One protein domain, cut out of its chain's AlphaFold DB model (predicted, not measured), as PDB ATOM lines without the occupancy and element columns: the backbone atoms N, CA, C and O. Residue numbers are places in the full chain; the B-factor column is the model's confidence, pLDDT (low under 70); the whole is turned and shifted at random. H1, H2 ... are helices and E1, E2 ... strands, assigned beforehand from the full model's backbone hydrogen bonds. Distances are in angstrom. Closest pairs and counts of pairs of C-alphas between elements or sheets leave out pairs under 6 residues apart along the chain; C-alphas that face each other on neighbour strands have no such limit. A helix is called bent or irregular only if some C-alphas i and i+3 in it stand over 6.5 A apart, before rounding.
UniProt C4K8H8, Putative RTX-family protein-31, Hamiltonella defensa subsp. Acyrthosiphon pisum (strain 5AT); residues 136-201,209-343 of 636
ATOM      1  N   SER A 136     -24.735 -61.100 -64.792       70.75
ATOM      2  CA  SER A 136     -24.030 -62.219 -64.159       70.75
ATOM      3  C   SER A 136     -22.843 -61.726 -63.322       70.75
ATOM      4  O   SER A 136     -22.012 -60.952 -63.799       70.75
ATOM      5  N   GLY A 137     -22.785 -62.169 -62.063       69.25
ATOM      6  CA  GLY A 137     -21.733 -61.798 -61.120       69.25
ATOM      7  C   GLY A 137     -21.880 -60.406 -60.497       69.25
ATOM      8  O   GLY A 137     -20.975 -60.002 -59.775       69.25
ATOM      9  N   PHE A 138     -22.982 -59.681 -60.730       74.94
ATOM     10  CA  PHE A 138     -23.317 -58.435 -60.032       74.94
ATOM     11  C   PHE A 138     -24.393 -58.692 -58.973       74.94
ATOM     12  O   PHE A 138     -25.545 -58.966 -59.295       74.94
ATOM     13  N   HIS A 139     -24.031 -58.568 -57.697       77.75
ATOM     14  CA  HIS A 139     -24.982 -58.710 -56.598       77.75
ATOM     15  C   HIS A 139     -24.900 -57.489 -55.694       77.75
ATOM     16  O   HIS A 139     -23.932 -57.333 -54.954       77.75
ATOM     17  N   ALA A 140     -25.917 -56.634 -55.732       76.00
ATOM     18  CA  ALA A 140     -25.990 -55.457 -54.878       76.00
ATOM     19  C   ALA A 140     -27.046 -55.627 -53.780       76.00
ATOM     20  O   ALA A 140     -28.133 -56.159 -54.009       76.00
ATOM     21  N   ARG A 141     -26.721 -55.162 -52.575       68.50
ATOM     22  CA  ARG A 141     -27.617 -55.099 -51.418       68.50
ATOM     23  C   ARG A 141     -27.599 -53.694 -50.847       68.50
ATOM     24  O   ARG A 141     -26.532 -53.100 -50.729       68.50
ATOM     25  N   ILE A 142     -28.770 -53.206 -50.465       64.69
ATOM     26  CA  ILE A 142     -28.937 -51.930 -49.776       64.69
ATOM     27  C   ILE A 142     -29.233 -52.226 -48.305       64.69
ATOM     28  O   ILE A 142     -30.171 -52.966 -48.011       64.69
ATOM     29  N   HIS A 143     -28.477 -51.609 -47.403       63.34
ATOM     30  CA  HIS A 143     -28.808 -51.482 -45.988       63.34
ATOM     31  C   HIS A 143     -29.059 -50.000 -45.702       63.34
ATOM     32  O   HIS A 143     -28.120 -49.237 -45.469       63.34
ATOM     33  N   SER A 144     -30.323 -49.583 -45.768       58.97
ATOM     34  CA  SER A 144     -30.700 -48.200 -45.473       58.97
ATOM     35  C   SER A 144     -30.610 -47.956 -43.972       58.97
ATOM     36  O   SER A 144     -31.174 -48.712 -43.186       58.97
ATOM     37  N   CYS A 145     -29.920 -46.896 -43.572       55.25
ATOM     38  CA  CYS A 145     -29.857 -46.461 -42.184       55.25
ATOM     39  C   CYS A 145     -29.739 -44.934 -42.133       55.25
ATOM     40  O   CYS A 145     -28.663 -44.360 -42.314       55.25
ATOM     41  N   MET A 146     -30.859 -44.258 -41.874       57.41
ATOM     42  CA  MET A 146     -30.819 -42.829 -41.592       57.41
ATOM     43  C   MET A 146     -30.414 -42.641 -40.138       57.41
ATOM     44  O   MET A 146     -31.108 -43.067 -39.222       57.41
ATOM     45  N   GLN A 147     -29.269 -42.015 -39.929       57.56
ATOM     46  CA  GLN A 147     -28.682 -41.913 -38.599       57.56
ATOM     47  C   GLN A 147     -29.205 -40.744 -37.765       57.56
ATOM     48  O   GLN A 147     -29.040 -40.752 -36.555       57.56
ATOM     49  N   THR A 148     -29.782 -39.705 -38.381       60.78
ATOM     50  CA  THR A 148     -30.248 -38.456 -37.727       60.78
ATOM     51  C   THR A 148     -29.208 -37.663 -36.916       60.78
ATOM     52  O   THR A 148     -29.543 -36.653 -36.310       60.78
ATOM     53  N   ILE A 149     -27.932 -38.064 -36.946       63.12
ATOM     54  CA  ILE A 149     -26.824 -37.393 -36.241       63.12
ATOM     55  C   ILE A 149     -26.467 -36.047 -36.898       63.12
ATOM     56  O   ILE A 149     -25.982 -35.128 -36.235       63.12
ATOM     57  N   TYR A 150     -26.700 -35.905 -38.207       72.38
ATOM     58  CA  TYR A 150     -26.556 -34.634 -38.917       72.38
ATOM     59  C   TYR A 150     -27.572 -34.488 -40.055       72.38
ATOM     60  O   TYR A 150     -28.159 -35.479 -40.489       72.38
ATOM     61  N   ILE A 151     -27.734 -33.254 -40.543       69.69
ATOM     62  CA  ILE A 151     -28.453 -32.917 -41.778       69.69
ATOM     63  C   ILE A 151     -27.449 -32.303 -42.750       69.69
ATOM     64  O   ILE A 151     -26.600 -31.506 -42.355       69.69
ATOM     65  N   GLY A 152     -27.522 -32.659 -44.031       69.88
ATOM     66  CA  GLY A 152     -26.710 -32.023 -45.067       69.88
ATOM     67  C   GLY A 152     -27.151 -30.580 -45.331       69.88
ATOM     68  O   GLY A 152     -27.809 -30.319 -46.330       69.88
ATOM     69  N   ASP A 153     -26.801 -29.634 -44.455       71.38
ATOM     70  CA  ASP A 153     -27.159 -28.210 -44.592       71.38
ATOM     71  C   ASP A 153     -26.045 -27.358 -45.236       71.38
ATOM     72  O   ASP A 153     -26.230 -26.178 -45.553       71.38
ATOM     73  N   GLY A 154     -24.878 -27.968 -45.455       72.94
ATOM     74  CA  GLY A 154     -23.696 -27.326 -46.009       72.94
ATOM     75  C   GLY A 154     -22.865 -26.517 -45.019       72.94
ATOM     76  O   GLY A 154     -21.890 -25.892 -45.437       72.94
ATOM     77  N   SER A 155     -23.223 -26.524 -43.736       78.81
ATOM     78  CA  SER A 155     -22.431 -25.925 -42.672       78.81
ATOM     79  C   SER A 155     -21.138 -26.711 -42.434       78.81
ATOM     80  O   SER A 155     -21.045 -27.918 -42.673       78.81
ATOM     81  N   ILE A 156     -20.128 -26.022 -41.898       82.25
ATOM     82  CA  ILE A 156     -18.873 -26.656 -41.462       82.25
ATOM     83  C   ILE A 156     -19.164 -27.737 -40.410       82.25
ATOM     84  O   ILE A 156     -18.539 -28.796 -40.417       82.25
ATOM     85  N   LEU A 157     -20.143 -27.499 -39.532       83.81
ATOM     86  CA  LEU A 157     -20.512 -28.438 -38.478       83.81
ATOM     87  C   LEU A 157     -21.150 -29.716 -39.039       83.81
ATOM     88  O   LEU A 157     -20.772 -30.810 -38.619       83.81
ATOM     89  N   ALA A 158     -22.050 -29.604 -40.021       81.44
ATOM     90  CA  ALA A 158     -22.608 -30.764 -40.716       81.44
ATOM     91  C   ALA A 158     -21.511 -31.597 -41.387       81.44
ATOM     92  O   ALA A 158     -21.487 -32.818 -41.242       81.44
ATOM     93  N   GLN A 159     -20.546 -30.943 -42.044       83.75
ATOM     94  CA  GLN A 159     -19.403 -31.635 -42.642       83.75
ATOM     95  C   GLN A 159     -18.567 -32.365 -41.586       83.75
ATOM     96  O   GLN A 159     -18.236 -33.533 -41.770       83.75
ATOM     97  N   GLN A 160     -18.253 -31.722 -40.459       85.56
ATOM     98  CA  GLN A 160     -17.506 -32.356 -39.367       85.56
ATOM     99  C   GLN A 160     -18.242 -33.579 -38.800       85.56
ATOM    100  O   GLN A 160     -17.623 -34.624 -38.585       85.56
ATOM    101  N   LYS A 161     -19.562 -33.484 -38.597       86.50
ATOM    102  CA  LYS A 161     -20.388 -34.608 -38.134       86.50
ATOM    103  C   LYS A 161     -20.422 -35.744 -39.160       86.50
ATOM    104  O   LYS A 161     -20.178 -36.895 -38.800       86.50
ATOM    105  N   ALA A 162     -20.607 -35.426 -40.440       85.62
ATOM    106  CA  ALA A 162     -20.562 -36.398 -41.529       85.62
ATOM    107  C   ALA A 162     -19.199 -37.107 -41.632       85.62
ATOM    108  O   ALA A 162     -19.146 -38.319 -41.846       85.62
ATOM    109  N   GLN A 163     -18.085 -36.395 -41.403       89.19
ATOM    110  CA  GLN A 163     -16.751 -37.005 -41.362       89.19
ATOM    111  C   GLN A 163     -16.601 -38.013 -40.222       89.19
ATOM    112  O   GLN A 163     -16.038 -39.084 -40.434       89.19
ATOM    113  N   LYS A 164     -17.104 -37.695 -39.025       90.31
ATOM    114  CA  LYS A 164     -17.008 -38.590 -37.861       90.31
ATOM    115  C   LYS A 164     -17.866 -39.839 -38.017       90.31
ATOM    116  O   LYS A 164     -17.419 -40.927 -37.674       90.31
ATOM    117  N   VAL A 165     -19.055 -39.698 -38.588       89.00
ATOM    118  CA  VAL A 165     -19.925 -40.834 -38.911       89.00
ATOM    119  C   VAL A 165     -19.279 -41.738 -39.959       89.00
ATOM    120  O   VAL A 165     -19.200 -42.950 -39.770       89.00
ATOM    121  N   SER A 166     -18.789 -41.147 -41.052       90.56
ATOM    122  CA  SER A 166     -18.059 -41.874 -42.096       90.56
ATOM    123  C   SER A 166     -16.859 -42.613 -41.503       90.56
ATOM    124  O   SER A 166     -16.638 -43.785 -41.804       90.56
ATOM    125  N   LEU A 167     -16.134 -41.968 -40.582       92.75
ATOM    126  CA  LEU A 167     -15.034 -42.590 -39.864       92.75
ATOM    127  C   LEU A 167     -15.494 -43.766 -38.991       92.75
ATOM    128  O   LEU A 167     -14.851 -44.811 -39.029       92.75
ATOM    129  N   ALA A 168     -16.580 -43.626 -38.228       91.88
ATOM    130  CA  ALA A 168     -17.141 -44.710 -37.419       91.88
ATOM    131  C   ALA A 168     -17.459 -45.937 -38.287       91.88
ATOM    132  O   ALA A 168     -16.999 -47.044 -37.997       91.88
ATOM    133  N   TYR A 169     -18.166 -45.715 -39.399       93.19
ATOM    134  CA  TYR A 169     -18.510 -46.757 -40.359       93.19
ATOM    135  C   TYR A 169     -17.273 -47.425 -40.969       93.19
ATOM    136  O   TYR A 169     -17.145 -48.648 -40.899       93.19
ATOM    137  N   LEU A 170     -16.332 -46.648 -41.517       94.88
ATOM    138  CA  LEU A 170     -15.117 -47.192 -42.129       94.88
ATOM    139  C   LEU A 170     -14.246 -47.951 -41.128       94.88
ATOM    140  O   LEU A 170     -13.666 -48.976 -41.481       94.88
ATOM    141  N   SER A 171     -14.157 -47.463 -39.889       94.25
ATOM    142  CA  SER A 171     -13.355 -48.101 -38.847       94.25
ATOM    143  C   SER A 171     -13.924 -49.477 -38.499       94.25
ATOM    144  O   SER A 171     -13.178 -50.452 -38.512       94.25
ATOM    145  N   VAL A 172     -15.245 -49.600 -38.310       93.31
ATOM    146  CA  VAL A 172     -15.895 -50.905 -38.086       93.31
ATOM    147  C   VAL A 172     -15.812 -51.798 -39.325       93.31
ATOM    148  O   VAL A 172     -15.494 -52.979 -39.209       93.31
ATOM    149  N   LEU A 173     -16.023 -51.251 -40.527       93.56
ATOM    150  CA  LEU A 173     -15.897 -52.002 -41.782       93.56
ATOM    151  C   LEU A 173     -14.481 -52.573 -41.974       93.56
ATOM    152  O   LEU A 173     -14.320 -53.654 -42.546       93.56
ATOM    153  N   SER A 174     -13.454 -51.870 -41.491       92.75
ATOM    154  CA  SER A 174     -12.064 -52.314 -41.607       92.75
ATOM    155  C   SER A 174     -11.754 -53.585 -40.805       92.75
ATOM    156  O   SER A 174     -10.866 -54.337 -41.205       92.75
ATOM    157  N   LEU A 175     -12.538 -53.882 -39.761       92.12
ATOM    158  CA  LEU A 175     -12.377 -55.066 -38.907       92.12
ATOM    159  C   LEU A 175     -12.775 -56.387 -39.586       92.12
ATOM    160  O   LEU A 175     -12.493 -57.448 -39.046       92.12
ATOM    161  N   ASP A 176     -13.429 -56.336 -40.752       89.25
ATOM    162  CA  ASP A 176     -14.017 -57.502 -41.443       89.25
ATOM    163  C   ASP A 176     -15.096 -58.265 -40.667       89.25
ATOM    164  O   ASP A 176     -15.473 -59.384 -41.015       89.25
ATOM    165  N   ASP A 177     -15.627 -57.664 -39.612       89.69
ATOM    166  CA  ASP A 177     -16.659 -58.279 -38.799       89.69
ATOM    167  C   ASP A 177     -18.035 -57.878 -39.347       89.69
ATOM    168  O   ASP A 177     -18.551 -56.783 -39.098       89.69
ATOM    169  N   ARG A 178     -18.627 -58.761 -40.166       85.81
ATOM    170  CA  ARG A 178     -19.946 -58.525 -40.776       85.81
ATOM    171  C   ARG A 178     -21.024 -58.298 -39.718       85.81
ATOM    172  O   ARG A 178     -21.901 -57.466 -39.944       85.81
ATOM    173  N   GLU A 179     -20.998 -59.046 -38.619       84.19
ATOM    174  CA  GLU A 179     -22.008 -58.928 -37.567       84.19
ATOM    175  C   GLU A 179     -21.885 -57.572 -36.878       84.19
ATOM    176  O   GLU A 179     -22.869 -56.842 -36.775       84.19
ATOM    177  N   LEU A 180     -20.664 -57.189 -36.501       85.69
ATOM    178  CA  LEU A 180     -20.396 -55.897 -35.880       85.69
ATOM    179  C   LEU A 180     -20.771 -54.723 -36.793       85.69
ATOM    180  O   LEU A 180     -21.362 -53.746 -36.334       85.69
ATOM    181  N   ARG A 181     -20.484 -54.823 -38.097       87.06
ATOM    182  CA  ARG A 181     -20.900 -53.814 -39.081       87.06
ATOM    183  C   ARG A 181     -22.417 -53.662 -39.121       87.06
ATOM    184  O   ARG A 181     -22.913 -52.540 -39.093       87.06
ATOM    185  N   LEU A 182     -23.156 -54.769 -39.181       80.69
ATOM    186  CA  LEU A 182     -24.620 -54.726 -39.175       80.69
ATOM    187  C   LEU A 182     -25.159 -54.185 -37.842       80.69
ATOM    188  O   LEU A 182     -26.094 -53.390 -37.858       80.69
ATOM    189  N   LYS A 183     -24.531 -54.523 -36.707       80.62
ATOM    190  CA  LYS A 183     -24.855 -53.926 -35.402       80.62
ATOM    191  C   LYS A 183     -24.664 -52.411 -35.414       80.62
ATOM    192  O   LYS A 183     -25.557 -51.714 -34.951       80.62
ATOM    193  N   LEU A 184     -23.576 -51.887 -35.988       81.50
ATOM    194  CA  LEU A 184     -23.376 -50.439 -36.126       81.50
ATOM    195  C   LEU A 184     -24.496 -49.780 -36.947       81.50
ATOM    196  O   LEU A 184     -25.061 -48.779 -36.510       81.50
ATOM    197  N   LEU A 185     -24.824 -50.332 -38.120       73.62
ATOM    198  CA  LEU A 185     -25.892 -49.787 -38.970       73.62
ATOM    199  C   LEU A 185     -27.242 -49.796 -38.233       73.62
ATOM    200  O   LEU A 185     -27.978 -48.810 -38.270       73.62
ATOM    201  N   ASN A 186     -27.519 -50.861 -37.477       67.81
ATOM    202  CA  ASN A 186     -28.696 -50.943 -36.617       67.81
ATOM    203  C   ASN A 186     -28.651 -49.917 -35.476       67.81
ATOM    204  O   ASN A 186     -29.676 -49.322 -35.166       67.81
ATOM    205  N   GLN A 187     -27.487 -49.658 -34.870       69.62
ATOM    206  CA  GLN A 187     -27.345 -48.629 -33.835       69.62
ATOM    207  C   GLN A 187     -27.639 -47.226 -34.371       69.62
ATOM    208  O   GLN A 187     -28.309 -46.454 -33.687       69.62
ATOM    209  N   PHE A 188     -27.226 -46.903 -35.601       68.06
ATOM    210  CA  PHE A 188     -27.623 -45.647 -36.243       68.06
ATOM    211  C   PHE A 188     -29.147 -45.520 -36.353       68.06
ATOM    212  O   PHE A 188     -29.705 -44.473 -36.023       68.06
ATOM    213  N   GLN A 189     -29.825 -46.593 -36.758       59.25
ATOM    214  CA  GLN A 189     -31.281 -46.613 -36.887       59.25
ATOM    215  C   GLN A 189     -32.001 -46.569 -35.528       59.25
ATOM    216  O   GLN A 189     -33.017 -45.888 -35.387       59.25
ATOM    217  N   ILE A 190     -31.475 -47.261 -34.513       57.78
ATOM    218  CA  ILE A 190     -32.003 -47.230 -33.142       57.78
ATOM    219  C   ILE A 190     -31.879 -45.821 -32.564       57.78
ATOM    220  O   ILE A 190     -32.848 -45.313 -32.005       57.78
ATOM    221  N   HIS A 191     -30.728 -45.169 -32.736       63.72
ATOM    222  CA  HIS A 191     -30.521 -43.798 -32.280       63.72
ATOM    223  C   HIS A 191     -31.527 -42.827 -32.914       63.72
ATOM    224  O   HIS A 191     -32.186 -42.079 -32.193       63.72
ATOM    225  N   ALA A 192     -31.730 -42.912 -34.233       56.59
ATOM    226  CA  ALA A 192     -32.769 -42.144 -34.921       56.59
ATOM    227  C   ALA A 192     -34.167 -42.384 -34.341       56.59
ATOM    228  O   ALA A 192     -34.958 -41.454 -34.171       56.59
ATOM    229  N   GLY A 193     -34.452 -43.632 -33.975       47.25
ATOM    230  CA  GLY A 193     -35.699 -43.996 -33.326       47.25
ATOM    231  C   GLY A 193     -35.878 -43.440 -31.914       47.25
ATOM    232  O   GLY A 193     -36.993 -43.068 -31.551       47.25
ATOM    233  N   ILE A 194     -34.806 -43.362 -31.122       53.34
ATOM    234  CA  ILE A 194     -34.829 -42.795 -29.765       53.34
ATOM    235  C   ILE A 194     -35.090 -41.286 -29.824       53.34
ATOM    236  O   ILE A 194     -35.996 -40.813 -29.138       53.34
ATOM    237  N   ASN A 195     -34.400 -40.549 -30.702       52.38
ATOM    238  CA  ASN A 195     -34.609 -39.103 -30.864       52.38
ATOM    239  C   ASN A 195     -36.066 -38.770 -31.246       52.38
ATOM    240  O   ASN A 195     -36.629 -37.760 -30.822       52.38
ATOM    241  N   GLN A 196     -36.727 -39.658 -31.996       41.78
ATOM    242  CA  GLN A 196     -38.150 -39.528 -32.311       41.78
ATOM    243  C   GLN A 196     -39.066 -39.730 -31.084       41.78
ATOM    244  O   GLN A 196     -40.151 -39.144 -31.025       41.78
ATOM    245  N   GLN A 197     -38.655 -40.536 -30.102       39.41
ATOM    246  CA  GLN A 197     -39.426 -40.846 -28.890       39.41
ATOM    247  C   GLN A 197     -39.257 -39.811 -27.772       39.41
ATOM    248  O   GLN A 197     -40.210 -39.593 -27.021       39.41
ATOM    249  N   GLU A 198     -38.118 -39.112 -27.702       47.66
ATOM    250  CA  GLU A 198     -37.885 -38.003 -26.754       47.66
ATOM    251  C   GLU A 198     -38.911 -36.857 -26.891       47.66
ATOM    252  O   GLU A 198     -39.110 -36.048 -25.984       47.66
ATOM    253  N   ILE A 199     -39.638 -36.809 -28.012       38.81
ATOM    254  CA  ILE A 199     -40.781 -35.912 -28.229       38.81
ATOM    255  C   ILE A 199     -41.918 -36.167 -27.230       38.81
ATOM    256  O   ILE A 199     -42.638 -35.225 -26.885       38.81
ATOM    257  N   PHE A 200     -42.091 -37.421 -26.804       27.67
ATOM    258  CA  PHE A 200     -43.213 -37.884 -25.989       27.67
ATOM    259  C   PHE A 200     -42.823 -38.191 -24.539       27.67
ATOM    260  O   PHE A 200     -43.682 -38.110 -23.662       27.67
ATOM    261  N   PHE A 201     -41.551 -38.504 -24.270       28.75
ATOM    262  CA  PHE A 201     -41.060 -38.880 -22.942       28.75
ATOM    263  C   PHE A 201     -39.692 -38.244 -22.666       28.75
ATOM    264  O   PHE A 201     -38.819 -38.278 -23.526       28.75
ATOM    265  N   LYS A 209     -22.054 -42.328 -22.372       57.50
ATOM    266  CA  LYS A 209     -22.009 -43.574 -23.177       57.50
ATOM    267  C   LYS A 209     -23.071 -43.668 -24.278       57.50
ATOM    268  O   LYS A 209     -23.486 -44.765 -24.645       57.50
ATOM    269  N   THR A 210     -23.527 -42.541 -24.816       73.38
ATOM    270  CA  THR A 210     -24.416 -42.549 -25.988       73.38
ATOM    271  C   THR A 210     -23.620 -42.754 -27.280       73.38
ATOM    272  O   THR A 210     -22.454 -42.356 -27.381       73.38
ATOM    273  N   LEU A 211     -24.257 -43.340 -28.302       77.06
ATOM    274  CA  LEU A 211     -23.664 -43.517 -29.635       77.06
ATOM    275  C   LEU A 211     -23.099 -42.194 -30.186       77.06
ATOM    276  O   LEU A 211     -21.989 -42.160 -30.713       77.06
ATOM    277  N   VAL A 212     -23.837 -41.093 -30.011       76.00
ATOM    278  CA  VAL A 212     -23.434 -39.751 -30.461       76.00
ATOM    279  C   VAL A 212     -22.205 -39.251 -29.713       76.00
ATOM    280  O   VAL A 212     -21.281 -38.737 -30.342       76.00
ATOM    281  N   SER A 213     -22.154 -39.432 -28.389       81.81
ATOM    282  CA  SER A 213     -20.992 -39.050 -27.578       81.81
ATOM    283  C   SER A 213     -19.730 -39.784 -28.042       81.81
ATOM    284  O   SER A 213     -18.701 -39.153 -28.293       81.81
ATOM    285  N   LEU A 214     -19.829 -41.095 -28.282       86.81
ATOM    286  CA  LEU A 214     -18.716 -41.912 -28.775       86.81
ATOM    287  C   LEU A 214     -18.261 -41.492 -30.180       86.81
ATOM    288  O   LEU A 214     -17.063 -41.336 -30.421       86.81
ATOM    289  N   ILE A 215     -19.196 -41.227 -31.097       87.25
ATOM    290  CA  ILE A 215     -18.875 -40.715 -32.439       87.25
ATOM    291  C   ILE A 215     -18.208 -39.340 -32.350       87.25
ATOM    292  O   ILE A 215     -17.237 -39.075 -33.058       87.25
ATOM    293  N   ASN A 216     -18.671 -38.470 -31.451       86.81
ATOM    294  CA  ASN A 216     -18.101 -37.142 -31.256       86.81
ATOM    295  C   ASN A 216     -16.657 -37.174 -30.739       86.81
ATOM    296  O   ASN A 216     -15.892 -36.260 -31.062       86.81
ATOM    297  N   GLN A 217     -16.266 -38.217 -30.004       88.88
ATOM    298  CA  GLN A 217     -14.894 -38.414 -29.525       88.88
ATOM    299  C   GLN A 217     -13.921 -38.863 -30.631       88.88
ATOM    300  O   GLN A 217     -12.703 -38.745 -30.459       88.88
ATOM    301  N   LEU A 218     -14.418 -39.342 -31.779       89.00
ATOM    302  CA  LEU A 218     -13.568 -39.743 -32.899       89.00
ATOM    303  C   LEU A 218     -12.809 -38.543 -33.489       89.00
ATOM    304  O   LEU A 218     -13.373 -37.484 -33.782       89.00
ATOM    305  N   LYS A 219     -11.506 -38.735 -33.718       87.56
ATOM    306  CA  LYS A 219     -10.600 -37.723 -34.281       87.56
ATOM    307  C   LYS A 219     -10.420 -37.936 -35.786       87.56
ATOM    308  O   LYS A 219      -9.493 -38.619 -36.213       87.56
ATOM    309  N   ALA A 220     -11.307 -37.343 -36.589       72.88
ATOM    310  CA  ALA A 220     -11.303 -37.497 -38.048       72.88
ATOM    311  C   ALA A 220     -10.010 -37.003 -38.719       72.88
ATOM    312  O   ALA A 220      -9.469 -37.680 -39.586       72.88
ATOM    313  N   GLU A 221      -9.470 -35.858 -38.304       72.56
ATOM    314  CA  GLU A 221      -8.324 -35.228 -38.980       72.56
ATOM    315  C   GLU A 221      -7.045 -36.073 -38.933       72.56
ATOM    316  O   GLU A 221      -6.294 -36.115 -39.903       72.56
ATOM    317  N   SER A 222      -6.803 -36.792 -37.833       78.75
ATOM    318  CA  SER A 222      -5.618 -37.642 -37.700       78.75
ATOM    319  C   SER A 222      -5.798 -39.035 -38.306       78.75
ATOM    320  O   SER A 222      -4.792 -39.706 -38.556       78.75
ATOM    321  N   ALA A 223      -7.043 -39.460 -38.543       88.62
ATOM    322  CA  ALA A 223      -7.419 -40.794 -39.007       88.62
ATOM    323  C   ALA A 223      -7.236 -41.014 -40.514       88.62
ATOM    324  O   ALA A 223      -7.150 -42.159 -40.953       88.62
ATOM    325  N   PHE A 224      -7.170 -39.941 -41.301       93.12
ATOM    326  CA  PHE A 224      -7.102 -40.018 -42.756       93.12
ATOM    327  C   PHE A 224      -5.766 -39.515 -43.311       93.12
ATOM    328  O   PHE A 224      -5.158 -38.584 -42.787       93.12
ATOM    329  N   VAL A 225      -5.325 -40.123 -44.411       93.44
ATOM    330  CA  VAL A 225      -4.186 -39.688 -45.223       93.44
ATOM    331  C   VAL A 225      -4.727 -39.096 -46.519       93.44
ATOM    332  O   VAL A 225      -5.430 -39.777 -47.266       93.44
ATOM    333  N   ALA A 226      -4.402 -37.834 -46.792       93.69
ATOM    334  CA  ALA A 226      -4.791 -37.185 -48.038       93.69
ATOM    335  C   ALA A 226      -4.092 -37.851 -49.237       93.69
ATOM    336  O   ALA A 226      -2.881 -38.062 -49.224       93.69
ATOM    337  N   LYS A 227      -4.865 -38.165 -50.278       93.12
ATOM    338  CA  LYS A 227      -4.391 -38.669 -51.579       93.12
ATOM    339  C   LYS A 227      -4.463 -37.616 -52.684       93.12
ATOM    340  O   LYS A 227      -4.116 -37.904 -53.826       93.12
ATOM    341  N   GLY A 228      -4.881 -36.404 -52.327       91.94
ATOM    342  CA  GLY A 228      -5.046 -35.289 -53.246       91.94
ATOM    343  C   GLY A 228      -6.397 -35.295 -53.956       91.94
ATOM    344  O   GLY A 228      -7.249 -36.157 -53.727       91.94
ATOM    345  N   SER A 229      -6.572 -34.288 -54.800       94.12
ATOM    346  CA  SER A 229      -7.777 -34.086 -55.597       94.12
ATOM    347  C   SER A 229      -7.769 -35.028 -56.802       94.12
ATOM    348  O   SER A 229      -6.779 -35.079 -57.533       94.12
ATOM    349  N   GLN A 230      -8.845 -35.787 -56.998       93.75
ATOM    350  CA  GLN A 230      -8.979 -36.764 -58.082       93.75
ATOM    351  C   GLN A 230     -10.351 -36.649 -58.741       93.75
ATOM    352  O   GLN A 230     -11.338 -36.319 -58.087       93.75
ATOM    353  N   ASN A 231     -10.424 -36.954 -60.036       90.75
ATOM    354  CA  ASN A 231     -11.705 -37.194 -60.695       90.75
ATOM    355  C   ASN A 231     -12.160 -38.654 -60.533       90.75
ATOM    356  O   ASN A 231     -11.395 -39.527 -60.112       90.75
ATOM    357  N   ILE A 232     -13.410 -38.937 -60.909       86.06
ATOM    358  CA  ILE A 232     -13.982 -40.281 -60.757       86.06
ATOM    359  C   ILE A 232     -13.188 -41.373 -61.488       86.06
ATOM    360  O   ILE A 232     -13.049 -42.473 -60.967       86.06
ATOM    361  N   TYR A 233     -12.606 -41.092 -62.651       87.31
ATOM    362  CA  TYR A 233     -11.825 -42.083 -63.395       87.31
ATOM    363  C   TYR A 233     -10.496 -42.388 -62.697       87.31
ATOM    364  O   TYR A 233     -10.196 -43.555 -62.447       87.31
ATOM    365  N   GLN A 234      -9.764 -41.347 -62.291       91.06
ATOM    366  CA  GLN A 234      -8.507 -41.460 -61.539       91.06
ATOM    367  C   GLN A 234      -8.692 -42.207 -60.212       91.06
ATOM    368  O   GLN A 234      -7.860 -43.024 -59.808       91.06
ATOM    369  N   PHE A 235      -9.817 -41.978 -59.536       89.94
ATOM    370  CA  PHE A 235     -10.134 -42.686 -58.302       89.94
ATOM    371  C   PHE A 235     -10.382 -44.178 -58.529       89.94
ATOM    372  O   PHE A 235      -9.897 -45.015 -57.768       89.94
ATOM    373  N   PHE A 236     -11.086 -44.544 -59.600       86.62
ATOM    374  CA  PHE A 236     -11.290 -45.951 -59.943       86.62
ATOM    375  C   PHE A 236      -9.998 -46.654 -60.384       86.62
ATOM    376  O   PHE A 236      -9.859 -47.852 -60.138       86.62
ATOM    377  N   GLU A 237      -9.042 -45.934 -60.973       86.38
ATOM    378  CA  GLU A 237      -7.685 -46.444 -61.217       86.38
ATOM    379  C   GLU A 237      -6.930 -46.682 -59.903       86.38
ATOM    380  O   GLU A 237      -6.354 -47.755 -59.713       86.38
ATOM    381  N   THR A 238      -7.008 -45.736 -58.959       86.06
ATOM    382  CA  THR A 238      -6.457 -45.900 -57.601       86.06
ATOM    383  C   THR A 238      -7.019 -47.164 -56.946       86.06
ATOM    384  O   THR A 238      -6.272 -48.023 -56.481       86.06
ATOM    385  N   LEU A 239      -8.341 -47.338 -56.996       83.94
ATOM    386  CA  LEU A 239      -9.017 -48.514 -56.457       83.94
ATOM    387  C   LEU A 239      -8.649 -49.803 -57.189       83.94
ATOM    388  O   LEU A 239      -8.613 -50.854 -56.555       83.94
ATOM    389  N   ALA A 240      -8.417 -49.779 -58.504       80.12
ATOM    390  CA  ALA A 240      -8.108 -50.976 -59.290       80.12
ATOM    391  C   ALA A 240      -6.868 -51.705 -58.768       80.12
ATOM    392  O   ALA A 240      -6.894 -52.935 -58.640       80.12
ATOM    393  N   ASN A 241      -5.855 -50.934 -58.378       78.50
ATOM    394  CA  ASN A 241      -4.554 -51.430 -57.948       78.50
ATOM    395  C   ASN A 241      -4.539 -51.943 -56.499       78.50
ATOM    396  O   ASN A 241      -3.600 -52.629 -56.103       78.50
ATOM    397  N   GLU A 242      -5.586 -51.681 -55.715       83.25
ATOM    398  CA  GLU A 242      -5.650 -52.107 -54.317       83.25
ATOM    399  C   GLU A 242      -6.379 -53.442 -54.122       83.25
ATOM    400  O   GLU A 242      -7.407 -53.738 -54.746       83.25
ATOM    401  N   THR A 243      -5.858 -54.272 -53.217       85.81
ATOM    402  CA  THR A 243      -6.547 -55.475 -52.721       85.81
ATOM    403  C   THR A 243      -7.615 -55.116 -51.692       85.81
ATOM    404  O   THR A 243      -8.682 -55.730 -51.671       85.81
ATOM    405  N   GLN A 244      -7.350 -54.087 -50.892       90.19
ATOM    406  CA  GLN A 244      -8.289 -53.469 -49.972       90.19
ATOM    407  C   GLN A 244      -8.016 -51.972 -49.861       90.19
ATOM    408  O   GLN A 244      -6.860 -51.555 -49.889       90.19
ATOM    409  N   GLY A 245      -9.071 -51.183 -49.689       92.12
ATOM    410  CA  GLY A 245      -8.966 -49.740 -49.535       92.12
ATOM    411  C   GLY A 245     -10.229 -49.148 -48.932       92.12
ATOM    412  O   GLY A 245     -11.330 -49.607 -49.227       92.12
ATOM    413  N   TYR A 246     -10.061 -48.135 -48.084       95.38
ATOM    414  CA  TYR A 246     -11.130 -47.477 -47.332       95.38
ATOM    415  C   TYR A 246     -10.987 -45.975 -47.518       95.38
ATOM    416  O   TYR A 246      -9.977 -45.398 -47.113       95.38
ATOM    417  N   TYR A 247     -11.975 -45.356 -48.146       95.25
ATOM    418  CA  TYR A 247     -11.867 -44.000 -48.653       95.25
ATOM    419  C   TYR A 247     -13.038 -43.137 -48.243       95.25
ATOM    420  O   TYR A 247     -14.196 -43.553 -48.258       95.25
ATOM    421  N   GLN A 248     -12.707 -41.889 -47.965       94.69
ATOM    422  CA  GLN A 248     -13.643 -40.797 -47.876       94.69
ATOM    423  C   GLN A 248     -13.401 -39.859 -49.059       94.69
ATOM    424  O   GLN A 248     -12.297 -39.349 -49.249       94.69
ATOM    425  N   LEU A 249     -14.446 -39.637 -49.846       92.81
ATOM    426  CA  LEU A 249     -14.489 -38.664 -50.925       92.81
ATOM    427  C   LEU A 249     -15.162 -37.404 -50.391       92.81
ATOM    428  O   LEU A 249     -16.300 -37.463 -49.920       92.81
ATOM    429  N   ARG A 250     -14.460 -36.271 -50.426       90.19
ATOM    430  CA  ARG A 250     -14.990 -34.983 -49.960       90.19
ATOM    431  C   ARG A 250     -15.273 -34.085 -51.162       90.19
ATOM    432  O   ARG A 250     -14.382 -33.825 -51.966       90.19
ATOM    433  N   MET A 251     -16.526 -33.650 -51.300       84.69
ATOM    434  CA  MET A 251     -17.063 -32.946 -52.474       84.69
ATOM    435  C   MET A 251     -17.836 -31.707 -52.027       84.69
ATOM    436  O   MET A 251     -19.062 -31.740 -51.886       84.69
ATOM    437  N   GLY A 252     -17.123 -30.614 -51.758       76.06
ATOM    438  CA  GLY A 252     -17.737 -29.402 -51.216       76.06
ATOM    439  C   GLY A 252     -18.461 -29.694 -49.898       76.06
ATOM    440  O   GLY A 252     -17.825 -29.905 -48.869       76.06
ATOM    441  N   LYS A 253     -19.795 -29.718 -49.937       74.12
ATOM    442  CA  LYS A 253     -20.669 -29.963 -48.776       74.12
ATOM    443  C   LYS A 253     -21.035 -31.431 -48.557       74.12
ATOM    444  O   LYS A 253     -21.642 -31.747 -47.537       74.12
ATOM    445  N   ASN A 254     -20.677 -32.309 -49.489       78.94
ATOM    446  CA  ASN A 254     -21.066 -33.712 -49.480       78.94
ATOM    447  C   ASN A 254     -19.868 -34.613 -49.194       78.94
ATOM    448  O   ASN A 254     -18.734 -34.334 -49.593       78.94
ATOM    449  N   ILE A 255     -20.135 -35.718 -48.505       86.00
ATOM    450  CA  ILE A 255     -19.146 -36.738 -48.178       86.00
ATOM    451  C   ILE A 255     -19.710 -38.075 -48.617       86.00
ATOM    452  O   ILE A 255     -20.789 -38.461 -48.182       86.00
ATOM    453  N   LEU A 256     -18.939 -38.790 -49.428       90.00
ATOM    454  CA  LEU A 256     -19.250 -40.155 -49.811       90.00
ATOM    455  C   LEU A 256     -18.132 -41.072 -49.343       90.00
ATOM    456  O   LEU A 256     -16.950 -40.762 -49.463       90.00
ATOM    457  N   THR A 257     -18.511 -42.211 -48.794       93.75
ATOM    458  CA  THR A 257     -17.575 -43.220 -48.324       93.75
ATOM    459  C   THR A 257     -17.541 -44.362 -49.318       93.75
ATOM    460  O   THR A 257     -18.591 -44.874 -49.698       93.75
ATOM    461  N   ILE A 258     -16.347 -44.778 -49.732       93.81
ATOM    462  CA  ILE A 258     -16.174 -45.918 -50.628       93.81
ATOM    463  C   ILE A 258     -15.104 -46.840 -50.066       93.81
ATOM    464  O   ILE A 258     -14.017 -46.401 -49.707       93.81
ATOM    465  N   ALA A 259     -15.389 -48.135 -50.017       92.94
ATOM    466  CA  ALA A 259     -14.396 -49.143 -49.698       92.94
ATOM    467  C   ALA A 259     -14.420 -50.288 -50.708       92.94
ATOM    468  O   ALA A 259     -15.462 -50.644 -51.259       92.94
ATOM    469  N   LYS A 260     -13.250 -50.878 -50.925       90.88
ATOM    470  CA  LYS A 260     -13.035 -52.059 -51.758       90.88
ATOM    471  C   LYS A 260     -12.341 -53.117 -50.916       90.88
ATOM    472  O   LYS A 260     -11.425 -52.799 -50.163       90.88
ATOM    473  N   ARG A 261     -12.733 -54.378 -51.081       88.62
ATOM    474  CA  ARG A 261     -12.064 -55.529 -50.466       88.62
ATOM    475  C   ARG A 261     -12.158 -56.749 -51.375       88.62
ATOM    476  O   ARG A 261     -13.258 -57.163 -51.730       88.62
ATOM    477  N   LYS A 262     -11.025 -57.354 -51.728       85.19
ATOM    478  CA  LYS A 262     -10.992 -58.668 -52.389       85.19
ATOM    479  C   LYS A 262     -11.249 -59.786 -51.374       85.19
ATOM    480  O   LYS A 262     -10.674 -59.780 -50.291       85.19
ATOM    481  N   ILE A 263     -12.111 -60.734 -51.732       78.06
ATOM    482  CA  ILE A 263     -12.446 -61.940 -50.970       78.06
ATOM    483  C   ILE A 263     -11.995 -63.142 -51.798       78.06
ATOM    484  O   ILE A 263     -12.597 -63.472 -52.822       78.06
ATOM    485  N   GLY A 264     -10.924 -63.798 -51.353       71.75
ATOM    486  CA  GLY A 264     -10.281 -64.859 -52.126       71.75
ATOM    487  C   GLY A 264      -9.726 -64.349 -53.461       71.75
ATOM    488  O   GLY A 264      -9.373 -63.177 -53.595       71.75
ATOM    489  N   TYR A 265      -9.638 -65.243 -54.449       64.62
ATOM    490  CA  TYR A 265      -9.030 -64.940 -55.751       64.62
ATOM    491  C   TYR A 265      -9.989 -64.290 -56.757       64.62
ATOM    492  O   TYR A 265      -9.531 -63.586 -57.655       64.62
ATOM    493  N   GLU A 266     -11.300 -64.483 -56.599       69.69
ATOM    494  CA  GLU A 266     -12.277 -64.138 -57.643       69.69
ATOM    495  C   GLU A 266     -13.276 -63.055 -57.223       69.69
ATOM    496  O   GLU A 266     -13.738 -62.292 -58.065       69.69
ATOM    497  N   LYS A 267     -13.591 -62.908 -55.930       82.31
ATOM    498  CA  LYS A 267     -14.660 -61.998 -55.495       82.31
ATOM    499  C   LYS A 267     -14.115 -60.682 -54.968       82.31
ATOM    500  O   LYS A 267     -13.082 -60.621 -54.314       82.31
ATOM    501  N   THR A 268     -14.823 -59.596 -55.236       85.69
ATOM    502  CA  THR A 268     -14.552 -58.268 -54.681       85.69
ATOM    503  C   THR A 268     -15.842 -57.704 -54.114       85.69
ATOM    504  O   THR A 268     -16.856 -57.664 -54.805       85.69
ATOM    505  N   ASN A 269     -15.797 -57.256 -52.865       88.25
ATOM    506  CA  ASN A 269     -16.853 -56.466 -52.262       88.25
ATOM    507  C   ASN A 269     -16.514 -54.985 -52.376       88.25
ATOM    508  O   ASN A 269     -15.408 -54.546 -52.048       88.25
ATOM    509  N   TRP A 270     -17.512 -54.233 -52.789       88.62
ATOM    510  CA  TRP A 270     -17.540 -52.790 -52.806       88.62
ATOM    511  C   TRP A 270     -18.575 -52.316 -51.813       88.62
ATOM    512  O   TRP A 270     -19.674 -52.865 -51.739       88.62
ATOM    513  N   TYR A 271     -18.222 -51.286 -51.072       90.62
ATOM    514  CA  TYR A 271     -19.105 -50.651 -50.119       90.62
ATOM    515  C   TYR A 271     -19.172 -49.183 -50.486       90.62
ATOM    516  O   TYR A 271     -18.142 -48.518 -50.529       90.62
ATOM    517  N   VAL A 272     -20.367 -48.697 -50.782       90.19
ATOM    518  CA  VAL A 272     -20.652 -47.273 -50.934       90.19
ATOM    519  C   VAL A 272     -21.528 -46.893 -49.759       90.19
ATOM    520  O   VAL A 272     -22.592 -47.474 -49.579       90.19
ATOM    521  N   TYR A 273     -21.072 -45.961 -48.937       87.75
ATOM    522  CA  TYR A 273     -21.817 -45.490 -47.781       87.75
ATOM    523  C   TYR A 273     -21.994 -43.978 -47.854       87.75
ATOM    524  O   TYR A 273     -21.028 -43.217 -47.962       87.75
ATOM    525  N   ASP A 274     -23.248 -43.555 -47.781       80.62
ATOM    526  CA  ASP A 274     -23.644 -42.167 -47.586       80.62
ATOM    527  C   ASP A 274     -24.411 -42.107 -46.274       80.62
ATOM    528  O   ASP A 274     -25.392 -42.818 -46.076       80.62
ATOM    529  N   ALA A 275     -23.976 -41.245 -45.370       74.81
ATOM    530  CA  ALA A 275     -24.586 -41.123 -44.063       74.81
ATOM    531  C   ALA A 275     -26.005 -40.511 -44.089       74.81
ATOM    532  O   ALA A 275     -26.718 -40.585 -43.089       74.81
ATOM    533  N   ASN A 276     -26.447 -39.959 -45.223       66.88
ATOM    534  CA  ASN A 276     -27.839 -39.558 -45.441       66.88
ATOM    535  C   ASN A 276     -28.759 -40.734 -45.824       66.88
ATOM    536  O   ASN A 276     -29.975 -40.598 -45.757       66.88
ATOM    537  N   PHE A 277     -28.202 -41.872 -46.246       68.38
ATOM    538  CA  PHE A 277     -28.961 -42.971 -46.846       68.38
ATOM    539  C   PHE A 277     -28.668 -44.324 -46.187       68.38
ATOM    540  O   PHE A 277     -29.582 -45.007 -45.724       68.38
ATOM    541  N   GLY A 278     -27.398 -44.714 -46.134       69.94
ATOM    542  CA  GLY A 278     -26.943 -46.007 -45.649       69.94
ATOM    543  C   GLY A 278     -25.880 -46.633 -46.545       69.94
ATOM    544  O   GLY A 278     -25.154 -45.949 -47.268       69.94
ATOM    545  N   GLU A 279     -25.765 -47.956 -46.464       80.94
ATOM    546  CA  GLU A 279     -24.766 -48.753 -47.175       80.94
ATOM    547  C   GLU A 279     -25.353 -49.402 -48.434       80.94
ATOM    548  O   GLU A 279     -26.410 -50.028 -48.409       80.94
ATOM    549  N   ILE A 280     -24.583 -49.362 -49.516       82.12
ATOM    550  CA  ILE A 280     -24.739 -50.202 -50.698       82.12
ATOM    551  C   ILE A 280     -23.537 -51.130 -50.754       82.12
ATOM    552  O   ILE A 280     -22.397 -50.697 -50.908       82.12
ATOM    553  N   CYS A 281     -23.801 -52.422 -50.631       85.50
ATOM    554  CA  CYS A 281     -22.802 -53.470 -50.724       85.50
ATOM    555  C   CYS A 281     -22.939 -54.154 -52.085       85.50
ATOM    556  O   CYS A 281     -23.958 -54.791 -52.343       85.50
ATOM    557  N   VAL A 282     -21.926 -54.043 -52.942       84.75
ATOM    558  CA  VAL A 282     -21.878 -54.716 -54.245       84.75
ATOM    559  C   VAL A 282     -20.812 -55.806 -54.210       84.75
ATOM    560  O   VAL A 282     -19.635 -55.525 -54.005       84.75
ATOM    561  N   THR A 283     -21.209 -57.054 -54.427       83.81
ATOM    562  CA  THR A 283     -20.304 -58.196 -54.586       83.81
ATOM    563  C   THR A 283     -20.143 -58.507 -56.068       83.81
ATOM    564  O   THR A 283     -21.131 -58.617 -56.798       83.81
ATOM    565  N   THR A 284     -18.889 -58.639 -56.503       76.94
ATOM    566  CA  THR A 284     -18.519 -58.800 -57.912       76.94
ATOM    567  C   THR A 284     -17.522 -59.932 -58.112       76.94
ATOM    568  O   THR A 284     -16.525 -59.962 -57.394       76.94
ATOM    569  N   ASP A 285     -17.719 -60.778 -59.122       74.81
ATOM    570  CA  ASP A 285     -16.809 -61.897 -59.450       74.81
ATOM    571  C   ASP A 285     -15.682 -61.505 -60.440       74.81
ATOM    572  O   ASP A 285     -14.778 -62.283 -60.729       74.81
ATOM    573  N   ASN A 286     -15.726 -60.291 -61.010       67.38
ATOM    574  CA  ASN A 286     -14.664 -59.754 -61.869       67.38
ATOM    575  C   ASN A 286     -14.673 -58.214 -61.866       67.38
ATOM    576  O   ASN A 286     -15.619 -57.583 -62.341       67.38
ATOM    577  N   PHE A 287     -13.583 -57.605 -61.386       62.19
ATOM    578  CA  PHE A 287     -13.425 -56.148 -61.298       62.19
ATOM    579  C   PHE A 287     -13.572 -55.435 -62.655       62.19
ATOM    580  O   PHE A 287     -14.225 -54.394 -62.740       62.19
ATOM    581  N   GLN A 288     -12.987 -55.987 -63.726       60.22
ATOM    582  CA  GLN A 288     -12.947 -55.326 -65.037       60.22
ATOM    583  C   GLN A 288     -14.324 -55.271 -65.708       60.22
ATOM    584  O   GLN A 288     -14.618 -54.305 -66.406       60.22
ATOM    585  N   LYS A 289     -15.193 -56.260 -65.460       57.59
ATOM    586  CA  LYS A 289     -16.543 -56.301 -66.045       57.59
ATOM    587  C   LYS A 289     -17.549 -55.380 -65.336       57.59
ATOM    588  O   LYS A 289     -18.557 -55.037 -65.941       57.59
ATOM    589  N   ILE A 290     -17.286 -54.963 -64.088       60.19
ATOM    590  CA  ILE A 290     -18.282 -54.288 -63.222       60.19
ATOM    591  C   ILE A 290     -17.878 -52.865 -62.768       60.19
ATOM    592  O   ILE A 290     -18.719 -52.115 -62.266       60.19
ATOM    593  N   ASN A 291     -16.644 -52.414 -63.031       66.69
ATOM    594  CA  ASN A 291     -16.271 -50.998 -62.857       66.69
ATOM    595  C   ASN A 291     -17.291 -50.064 -63.545       66.69
ATOM    596  O   ASN A 291     -17.711 -49.075 -62.959       66.69
ATOM    597  N   ILE A 292     -17.769 -50.433 -64.740       73.12
ATOM    598  CA  ILE A 292     -18.725 -49.627 -65.510       73.12
ATOM    599  C   ILE A 292     -20.042 -49.396 -64.738       73.12
ATOM    600  O   ILE A 292     -20.324 -48.232 -64.477       73.12
ATOM    601  N   PRO A 293     -20.815 -50.422 -64.310       76.69
ATOM    602  CA  PRO A 293     -22.007 -50.228 -63.481       76.69
ATOM    603  C   PRO A 293     -21.782 -49.345 -62.252       76.69
ATOM    604  O   PRO A 293     -22.471 -48.343 -62.090       76.69
ATOM    605  N   LEU A 294     -20.791 -49.666 -61.412       78.94
ATOM    606  CA  LEU A 294     -20.565 -48.930 -60.166       78.94
ATOM    607  C   LEU A 294     -20.174 -47.472 -60.437       78.94
ATOM    608  O   LEU A 294     -20.685 -46.559 -59.793       78.94
ATOM    609  N   ARG A 295     -19.304 -47.243 -61.424       82.31
ATOM    610  CA  ARG A 295     -18.896 -45.902 -61.842       82.31
ATOM    611  C   ARG A 295     -20.067 -45.115 -62.424       82.31
ATOM    612  O   ARG A 295     -20.227 -43.959 -62.058       82.31
ATOM    613  N   THR A 296     -20.889 -45.719 -63.281       80.75
ATOM    614  CA  THR A 296     -22.081 -45.070 -63.850       80.75
ATOM    615  C   THR A 296     -23.057 -44.670 -62.749       80.75
ATOM    616  O   THR A 296     -23.466 -43.515 -62.689       80.75
ATOM    617  N   MET A 297     -23.359 -45.584 -61.824       78.88
ATOM    618  CA  MET A 297     -24.234 -45.296 -60.686       78.88
ATOM    619  C   MET A 297     -23.709 -44.135 -59.833       78.88
ATOM    620  O   MET A 297     -24.477 -43.263 -59.434       78.88
ATOM    621  N   LEU A 298     -22.396 -44.090 -59.590       82.75
ATOM    622  CA  LEU A 298     -21.767 -42.999 -58.853       82.75
ATOM    623  C   LEU A 298     -21.803 -41.676 -59.621       82.75
ATOM    624  O   LEU A 298     -22.152 -40.668 -59.021       82.75
ATOM    625  N   ILE A 299     -21.495 -41.653 -60.923       81.69
ATOM    626  CA  ILE A 299     -21.578 -40.432 -61.748       81.69
ATOM    627  C   ILE A 299     -22.984 -39.839 -61.667       81.69
ATOM    628  O   ILE A 299     -23.144 -38.646 -61.429       81.69
ATOM    629  N   GLU A 300     -24.008 -40.669 -61.812       77.56
ATOM    630  CA  GLU A 300     -25.388 -40.204 -61.766       77.56
ATOM    631  C   GLU A 300     -25.848 -39.749 -60.379       77.56
ATOM    632  O   GLU A 300     -26.709 -38.875 -60.269       77.56
ATOM    633  N   TYR A 301     -25.308 -40.351 -59.319       78.12
ATOM    634  CA  TYR A 301     -25.498 -39.854 -57.961       78.12
ATOM    635  C   TYR A 301     -24.833 -38.476 -57.800       78.12
ATOM    636  O   TYR A 301     -25.471 -37.539 -57.330       78.12
ATOM    637  N   LEU A 302     -23.597 -38.306 -58.285       79.44
ATOM    638  CA  LEU A 302     -22.878 -37.027 -58.242       79.44
ATOM    639  C   LEU A 302     -23.588 -35.921 -59.035       79.44
ATOM    640  O   LEU A 302     -23.617 -34.782 -58.579       79.44
ATOM    641  N   MET A 303     -24.221 -36.244 -60.168       77.69
ATOM    642  CA  MET A 303     -25.039 -35.293 -60.940       77.69
ATOM    643  C   MET A 303     -26.230 -34.729 -60.160       77.69
ATOM    644  O   MET A 303     -26.720 -33.654 -60.497       77.69
ATOM    645  N   ARG A 304     -26.700 -35.439 -59.129       71.50
ATOM    646  CA  ARG A 304     -27.822 -35.015 -58.279       71.50
ATOM    647  C   ARG A 304     -27.374 -34.269 -57.028       71.50
ATOM    648  O   ARG A 304     -28.186 -33.605 -56.385       71.50
ATOM    649  N   LEU A 305     -26.093 -34.353 -56.675       71.00
ATOM    650  CA  LEU A 305     -25.551 -33.597 -55.557       71.00
ATOM    651  C   LEU A 305     -25.535 -32.107 -55.902       71.00
ATOM    652  O   LEU A 305     -24.872 -31.667 -56.843       71.00
ATOM    653  N   ARG A 306     -26.230 -31.309 -55.086       63.44
ATOM    654  CA  ARG A 306     -26.156 -29.850 -55.174       63.44
ATOM    655  C   ARG A 306     -24.709 -29.412 -54.926       63.44
ATOM    656  O   ARG A 306     -24.094 -29.838 -53.947       63.44
ATOM    657  N   ASP A 307     -24.191 -28.551 -55.796       71.50
ATOM    658  CA  ASP A 307     -22.855 -27.951 -55.692       71.50
ATOM    659  C   ASP A 307     -21.680 -28.959 -55.734       71.50
ATOM    660  O   ASP A 307     -20.617 -28.693 -55.165       71.50
ATOM    661  N   ALA A 308     -21.833 -30.124 -56.382       76.62
ATOM    662  CA  ALA A 308     -20.708 -31.044 -56.570       76.62
ATOM    663  C   ALA A 308     -19.612 -30.400 -57.449       76.62
ATOM    664  O   ALA A 308     -19.906 -29.968 -58.567       76.62
ATOM    665  N   PRO A 309     -18.351 -30.329 -56.974       82.06
ATOM    666  CA  PRO A 309     -17.299 -29.640 -57.702       82.06
ATOM    667  C   PRO A 309     -16.961 -30.365 -59.004       82.06
ATOM    668  O   PRO A 309     -16.792 -31.587 -59.035       82.06
ATOM    669  N   GLN A 310     -16.827 -29.587 -60.078       85.25
ATOM    670  CA  GLN A 310     -16.401 -30.071 -61.384       85.25
ATOM    671  C   GLN A 310     -15.193 -29.281 -61.884       85.25
ATOM    672  O   GLN A 310     -15.092 -28.072 -61.672       85.25
ATOM    673  N   LYS A 311     -14.295 -29.972 -62.581       84.69
ATOM    674  CA  LYS A 311     -13.180 -29.385 -63.322       84.69
ATOM    675  C   LYS A 311     -13.161 -30.014 -64.708       84.69
ATOM    676  O   LYS A 311     -13.202 -31.236 -64.817       84.69
ATOM    677  N   ASP A 312     -13.155 -29.183 -65.747       85.00
ATOM    678  CA  ASP A 312     -13.153 -29.627 -67.148       85.00
ATOM    679  C   ASP A 312     -14.314 -30.594 -67.484       85.00
ATOM    680  O   ASP A 312     -14.155 -31.559 -68.226       85.00
ATOM    681  N   GLY A 313     -15.493 -30.362 -66.891       82.25
ATOM    682  CA  GLY A 313     -16.691 -31.194 -67.080       82.25
ATOM    683  C   GLY A 313     -16.684 -32.533 -66.329       82.25
ATOM    684  O   GLY A 313     -17.609 -33.327 -66.482       82.25
ATOM    685  N   LEU A 314     -15.666 -32.796 -65.505       84.50
ATOM    686  CA  LEU A 314     -15.556 -34.000 -64.682       84.50
ATOM    687  C   LEU A 314     -15.747 -33.666 -63.207       84.50
ATOM    688  O   LEU A 314     -15.183 -32.694 -62.711       84.50
ATOM    689  N   PHE A 315     -16.488 -34.507 -62.481       86.19
ATOM    690  CA  PHE A 315     -16.573 -34.409 -61.023       86.19
ATOM    691  C   PHE A 315     -15.208 -34.654 -60.393       86.19
ATOM    692  O   PHE A 315     -14.557 -35.660 -60.691       86.19
ATOM    693  N   VAL A 316     -14.811 -33.746 -59.504       90.06
ATOM    694  CA  VAL A 316     -13.552 -33.808 -58.762       90.06
ATOM    695  C   VAL A 316     -13.851 -33.853 -57.274       90.06
ATOM    696  O   VAL A 316     -14.806 -33.241 -56.800       90.06
ATOM    697  N   PHE A 317     -13.038 -34.589 -56.532       91.25
ATOM    698  CA  PHE A 317     -13.174 -34.728 -55.095       91.25
ATOM    699  C   PHE A 317     -11.823 -34.894 -54.419       91.25
ATOM    700  O   PHE A 317     -10.887 -35.466 -54.980       91.25
ATOM    701  N   ASP A 318     -11.739 -34.418 -53.182       93.00
ATOM    702  CA  ASP A 318     -10.556 -34.622 -52.362       93.00
ATOM    703  C   ASP A 318     -10.627 -36.015 -51.737       93.00
ATOM    704  O   ASP A 318     -11.563 -36.344 -50.996       93.00
ATOM    705  N   VAL A 319      -9.647 -36.853 -52.077       94.75
ATOM    706  CA  VAL A 319      -9.597 -38.256 -51.669       94.75
ATOM    707  C   VAL A 319      -8.802 -38.390 -50.379       94.75
ATOM    708  O   VAL A 319      -7.654 -37.954 -50.277       94.75
ATOM    709  N   TYR A 320      -9.397 -39.063 -49.401       95.12
ATOM    710  CA  TYR A 320      -8.792 -39.352 -48.107       95.12
ATOM    711  C   TYR A 320      -8.848 -40.854 -47.840       95.12
ATOM    712  O   TYR A 320      -9.930 -41.433 -47.800       95.12
ATOM    713  N   GLN A 321      -7.696 -41.493 -47.649       95.38
ATOM    714  CA  GLN A 321      -7.612 -42.919 -47.319       95.38
ATOM    715  C   GLN A 321      -7.541 -43.107 -45.802       95.38
ATOM    716  O   GLN A 321      -6.797 -42.396 -45.125       95.38
ATOM    717  N   LEU A 322      -8.293 -44.062 -45.257       95.56
ATOM    718  CA  LEU A 322      -8.239 -44.402 -43.836       95.56
ATOM    719  C   LEU A 322      -6.859 -44.959 -43.467       95.56
ATOM    720  O   LEU A 322      -6.339 -45.857 -44.129       95.56
ATOM    721  N   ASN A 323      -6.286 -44.467 -42.372       94.31
ATOM    722  CA  ASN A 323      -5.059 -45.005 -41.807       94.31
ATOM    723  C   ASN A 323      -5.379 -46.129 -40.806       94.31
ATOM    724  O   ASN A 323      -5.706 -45.867 -39.647       94.31
ATOM    725  N   LEU A 324      -5.266 -47.379 -41.257       91.62
ATOM    726  CA  LEU A 324      -5.579 -48.569 -40.453       91.62
ATOM    727  C   LEU A 324      -4.700 -48.691 -39.195       91.62
ATOM    728  O   LEU A 324      -5.198 -49.032 -38.121       91.62
ATOM    729  N   ASP A 325      -3.417 -48.337 -39.293       89.75
ATOM    730  CA  ASP A 325      -2.475 -48.400 -38.166       89.75
ATOM    731  C   ASP A 325      -2.818 -47.400 -37.061       89.75
ATOM    732  O   ASP A 325      -2.619 -47.668 -35.876       89.75
ATOM    733  N   LYS A 326      -3.334 -46.225 -37.437       89.75
ATOM    734  CA  LYS A 326      -3.794 -45.222 -36.471       89.75
ATOM    735  C   LYS A 326      -5.128 -45.610 -35.845       89.75
ATOM    736  O   LYS A 326      -5.306 -45.402 -34.648       89.75
ATOM    737  N   ILE A 327      -6.054 -46.160 -36.631       90.62
ATOM    738  CA  ILE A 327      -7.387 -46.530 -36.141       90.62
ATOM    739  C   ILE A 327      -7.347 -47.720 -35.197       90.62
ATOM    740  O   ILE A 327      -7.945 -47.644 -34.128       90.62
ATOM    741  N   SER A 328      -6.570 -48.754 -35.511       86.06
ATOM    742  CA  SER A 328      -6.384 -49.910 -34.620       86.06
ATOM    743  C   SER A 328      -5.864 -49.530 -33.221       86.06
ATOM    744  O   SER A 328      -6.168 -50.205 -32.238       86.06
ATOM    745  N   LYS A 329      -5.128 -48.416 -33.103       89.38
ATOM    746  CA  LYS A 329      -4.569 -47.892 -31.841       89.38
ATOM    747  C   LYS A 329      -5.420 -46.792 -31.190       89.38
ATOM    748  O   LYS A 329      -5.020 -46.223 -30.175       89.38
ATOM    749  N   SER A 330      -6.555 -46.432 -31.782       91.56
ATOM    750  CA  SER A 330      -7.381 -45.311 -31.332       91.56
ATOM    751  C   SER A 330      -8.270 -45.714 -30.154       91.56
ATOM    752  O   SER A 330      -9.235 -46.451 -30.331       91.56
ATOM    753  N   ILE A 331      -7.999 -45.167 -28.963       91.75
ATOM    754  CA  ILE A 331      -8.839 -45.369 -27.765       91.75
ATOM    755  C   ILE A 331     -10.313 -44.981 -28.028       91.75
ATOM    756  O   ILE A 331     -11.191 -45.784 -27.718       91.75
ATOM    757  N   PRO A 332     -10.631 -43.824 -28.656       91.56
ATOM    758  CA  PRO A 332     -12.017 -43.507 -29.013       91.56
ATOM    759  C   PRO A 332     -12.694 -44.566 -29.893       91.56
ATOM    760  O   PRO A 332     -13.880 -44.835 -29.726       91.56
ATOM    761  N   PHE A 333     -11.951 -45.182 -30.818       92.50
ATOM    762  CA  PHE A 333     -12.498 -46.246 -31.659       92.50
ATOM    763  C   PHE A 333     -12.713 -47.539 -30.870       92.50
ATOM    764  O   PHE A 333     -13.767 -48.142 -31.010       92.50
ATOM    765  N   GLN A 334     -11.777 -47.924 -30.002       92.38
ATOM    766  CA  GLN A 334     -11.928 -49.099 -29.134       92.38
ATOM    767  C   GLN A 334     -13.155 -48.977 -28.219       92.38
ATOM    768  O   GLN A 334     -13.892 -49.944 -28.039       92.38
ATOM    769  N   ASN A 335     -13.433 -47.775 -27.703       91.31
ATOM    770  CA  ASN A 335     -14.639 -47.508 -26.917       91.31
ATOM    771  C   ASN A 335     -15.918 -47.674 -27.751       91.31
ATOM    772  O   ASN A 335     -16.886 -48.269 -27.279       91.31
ATOM    773  N   LEU A 336     -15.924 -47.162 -28.988       89.25
ATOM    774  CA  LEU A 336     -17.041 -47.335 -29.915       89.25
ATOM    775  C   LEU A 336     -17.232 -48.812 -30.291       89.25
ATOM    776  O   LEU A 336     -18.356 -49.302 -30.289       89.25
ATOM    777  N   GLU A 337     -16.147 -49.526 -30.586       91.56
ATOM    778  CA  GLU A 337     -16.175 -50.954 -30.892       91.56
ATOM    779  C   GLU A 337     -16.758 -51.756 -29.725       91.56
ATOM    780  O   GLU A 337     -17.696 -52.523 -29.939       91.56
ATOM    781  N   SER A 338     -16.260 -51.543 -28.501       89.31
ATOM    782  CA  SER A 338     -16.786 -52.187 -27.290       89.31
ATOM    783  C   SER A 338     -18.268 -51.889 -27.127       89.31
ATOM    784  O   SER A 338     -19.050 -52.815 -26.976       89.31
ATOM    785  N   PHE A 339     -18.680 -50.623 -27.261       86.12
ATOM    786  CA  PHE A 339     -20.090 -50.249 -27.181       86.12
ATOM    787  C   PHE A 339     -20.949 -51.038 -28.174       86.12
ATOM    788  O   PHE A 339     -21.975 -51.583 -27.782       86.12
ATOM    789  N   ILE A 340     -20.540 -51.154 -29.440       82.19
ATOM    790  CA  ILE A 340     -21.319 -51.877 -30.460       82.19
ATOM    791  C   ILE A 340     -21.298 -53.393 -30.205       82.19
ATOM    792  O   ILE A 340     -22.302 -54.056 -30.453       82.19
ATOM    793  N   ARG A 341     -20.182 -53.951 -29.713       83.75
ATOM    794  CA  ARG A 341     -20.063 -55.377 -29.355       83.75
ATOM    795  C   ARG A 341     -20.937 -55.744 -28.161       83.75
ATOM    796  O   ARG A 341     -21.660 -56.732 -28.238       83.75
ATOM    797  N   ASP A 342     -20.865 -54.935 -27.107       75.38
ATOM    798  CA  ASP A 342     -21.607 -55.083 -25.850       75.38
ATOM    799  C   ASP A 342     -23.088 -54.748 -26.023       75.38
ATOM    800  O   ASP A 342     -23.936 -55.167 -25.230       75.38
ATOM    801  N   THR A 343     -23.411 -53.999 -27.078       63.12
ATOM    802  CA  THR A 343     -24.779 -53.907 -27.553       63.12
ATOM    803  C   THR A 343     -25.132 -55.231 -28.216       63.12
ATOM    804  O   THR A 343     -25.011 -55.419 -29.429       63.12
TER     805      THR A 343
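AT A GLANCE: This is residues 136 to 201 and 209 to 343 of the 636 residues of the protein "Putative RTX-family protein-31" of Hamiltonella defensa subsp. Acyrthosiphon pisum (strain 5AT) (UniProt C4K8H8). A twisted sheet of seven strands has helices on both faces: the long H1 packs on one face, and the sheet curls round H5 and H6 on the other. Over H1, on its side away from the sheet, H3 and H8 run side by side, and H2 folds back from the end of H1. The printed part has 201 residues with eight named helices and seven named strands, in the order E1 H1 H2 H3 H4 E2 H5 E3 E4 E5 E6 H6 E7 H7 H8, class mixed. The sheet, in order E1 - E6 - E5 - E4 - E3 - E7 - E2, is antiparallel. The whole is compact, with a radius of gyration of the C-alphas of 16.7 A and spans of 51 by 39 by 31 A.

HOW THE PARTS SIT: Edge strand E1, residues 138 to 144, neighbours E6, residues 278 to 284, with N 141 and O 281 2.8 A apart, within hydrogen-bond range. H1, residues 156 to 174, is the hub, touching five helices, and is on the sheet; its C-alpha 166 is 6.4 A from C-alpha 257 of E4, residues 254 to 263. H1 and H2, residues 178 to 197, form a helical hairpin, closest at C-alphas 172 and 181, 5.9 A. H3, residues 211 to 217, touches H1 about perpendicular at 77 degrees, closest at C-alphas 215 and 164, 6.1 A. H4, residues 220 to 223, only grazes the sheet. E2, residues 224 to 231, H5, residues 232 to 240, and E3, residues 244 to 251, make a split strand-helix-strand unit, two strands running the same way with E7, residues 314 to 322, between them; its crossover is right-handed. Between neighbour strands E3 and E7, N 250 and O 318 are within hydrogen-bond range at 3.0 A, and between neighbour strands E2 and E7, N 227 and O 319 are within hydrogen-bond range at 2.8 A. E3, E4, E5, residues 267 to 274, and E6 form a meander, each the antiparallel neighbour of the one before; N 249 and O 256, N 259 and O 271, and N 270 and O 282 are each 2.8 A apart. H6, residues 287 to 302, touches H5, closest at C-alphas 295 and 232, 7.5 A; it is irregular, with C-alphas 289 and 292 7.0 A apart. H7, residues 324 to 328, only grazes the sheet. H8, residues 331 to 342, touches H3 at a shallow tilt of 14 degrees, opposite ways, closest at C-alphas 336 and 214, 5.8 A. Every O i to N i+4 pair is within hydrogen-bond range in H1, H2, H3, H5, H7 and H8, and 10 of 12 in H6; H4 is too short for one.

IN THESE COORDINATES: E1 begins at C-alpha 138 (-23.317, -58.435, -60.032) and H8 ends at C-alpha 342 (-21.607, -55.083, -25.850). From first to last C-alpha H1 measures 26.5 A, H2 28.9 A and E4 29.6 A.

THE WHOLE: The two C-alphas farthest apart, 201 and 288, are 53.2 A apart. Residues 202 to 208 are not printed; C-alphas 201 and 209 are 19.6 A apart across the cut. The links E1 to H1 and H6 to E7 are long. Mean pLDDT of the printed part is 79.8; 42 residues are under 70, among them 141 to 149 and 186 to 201.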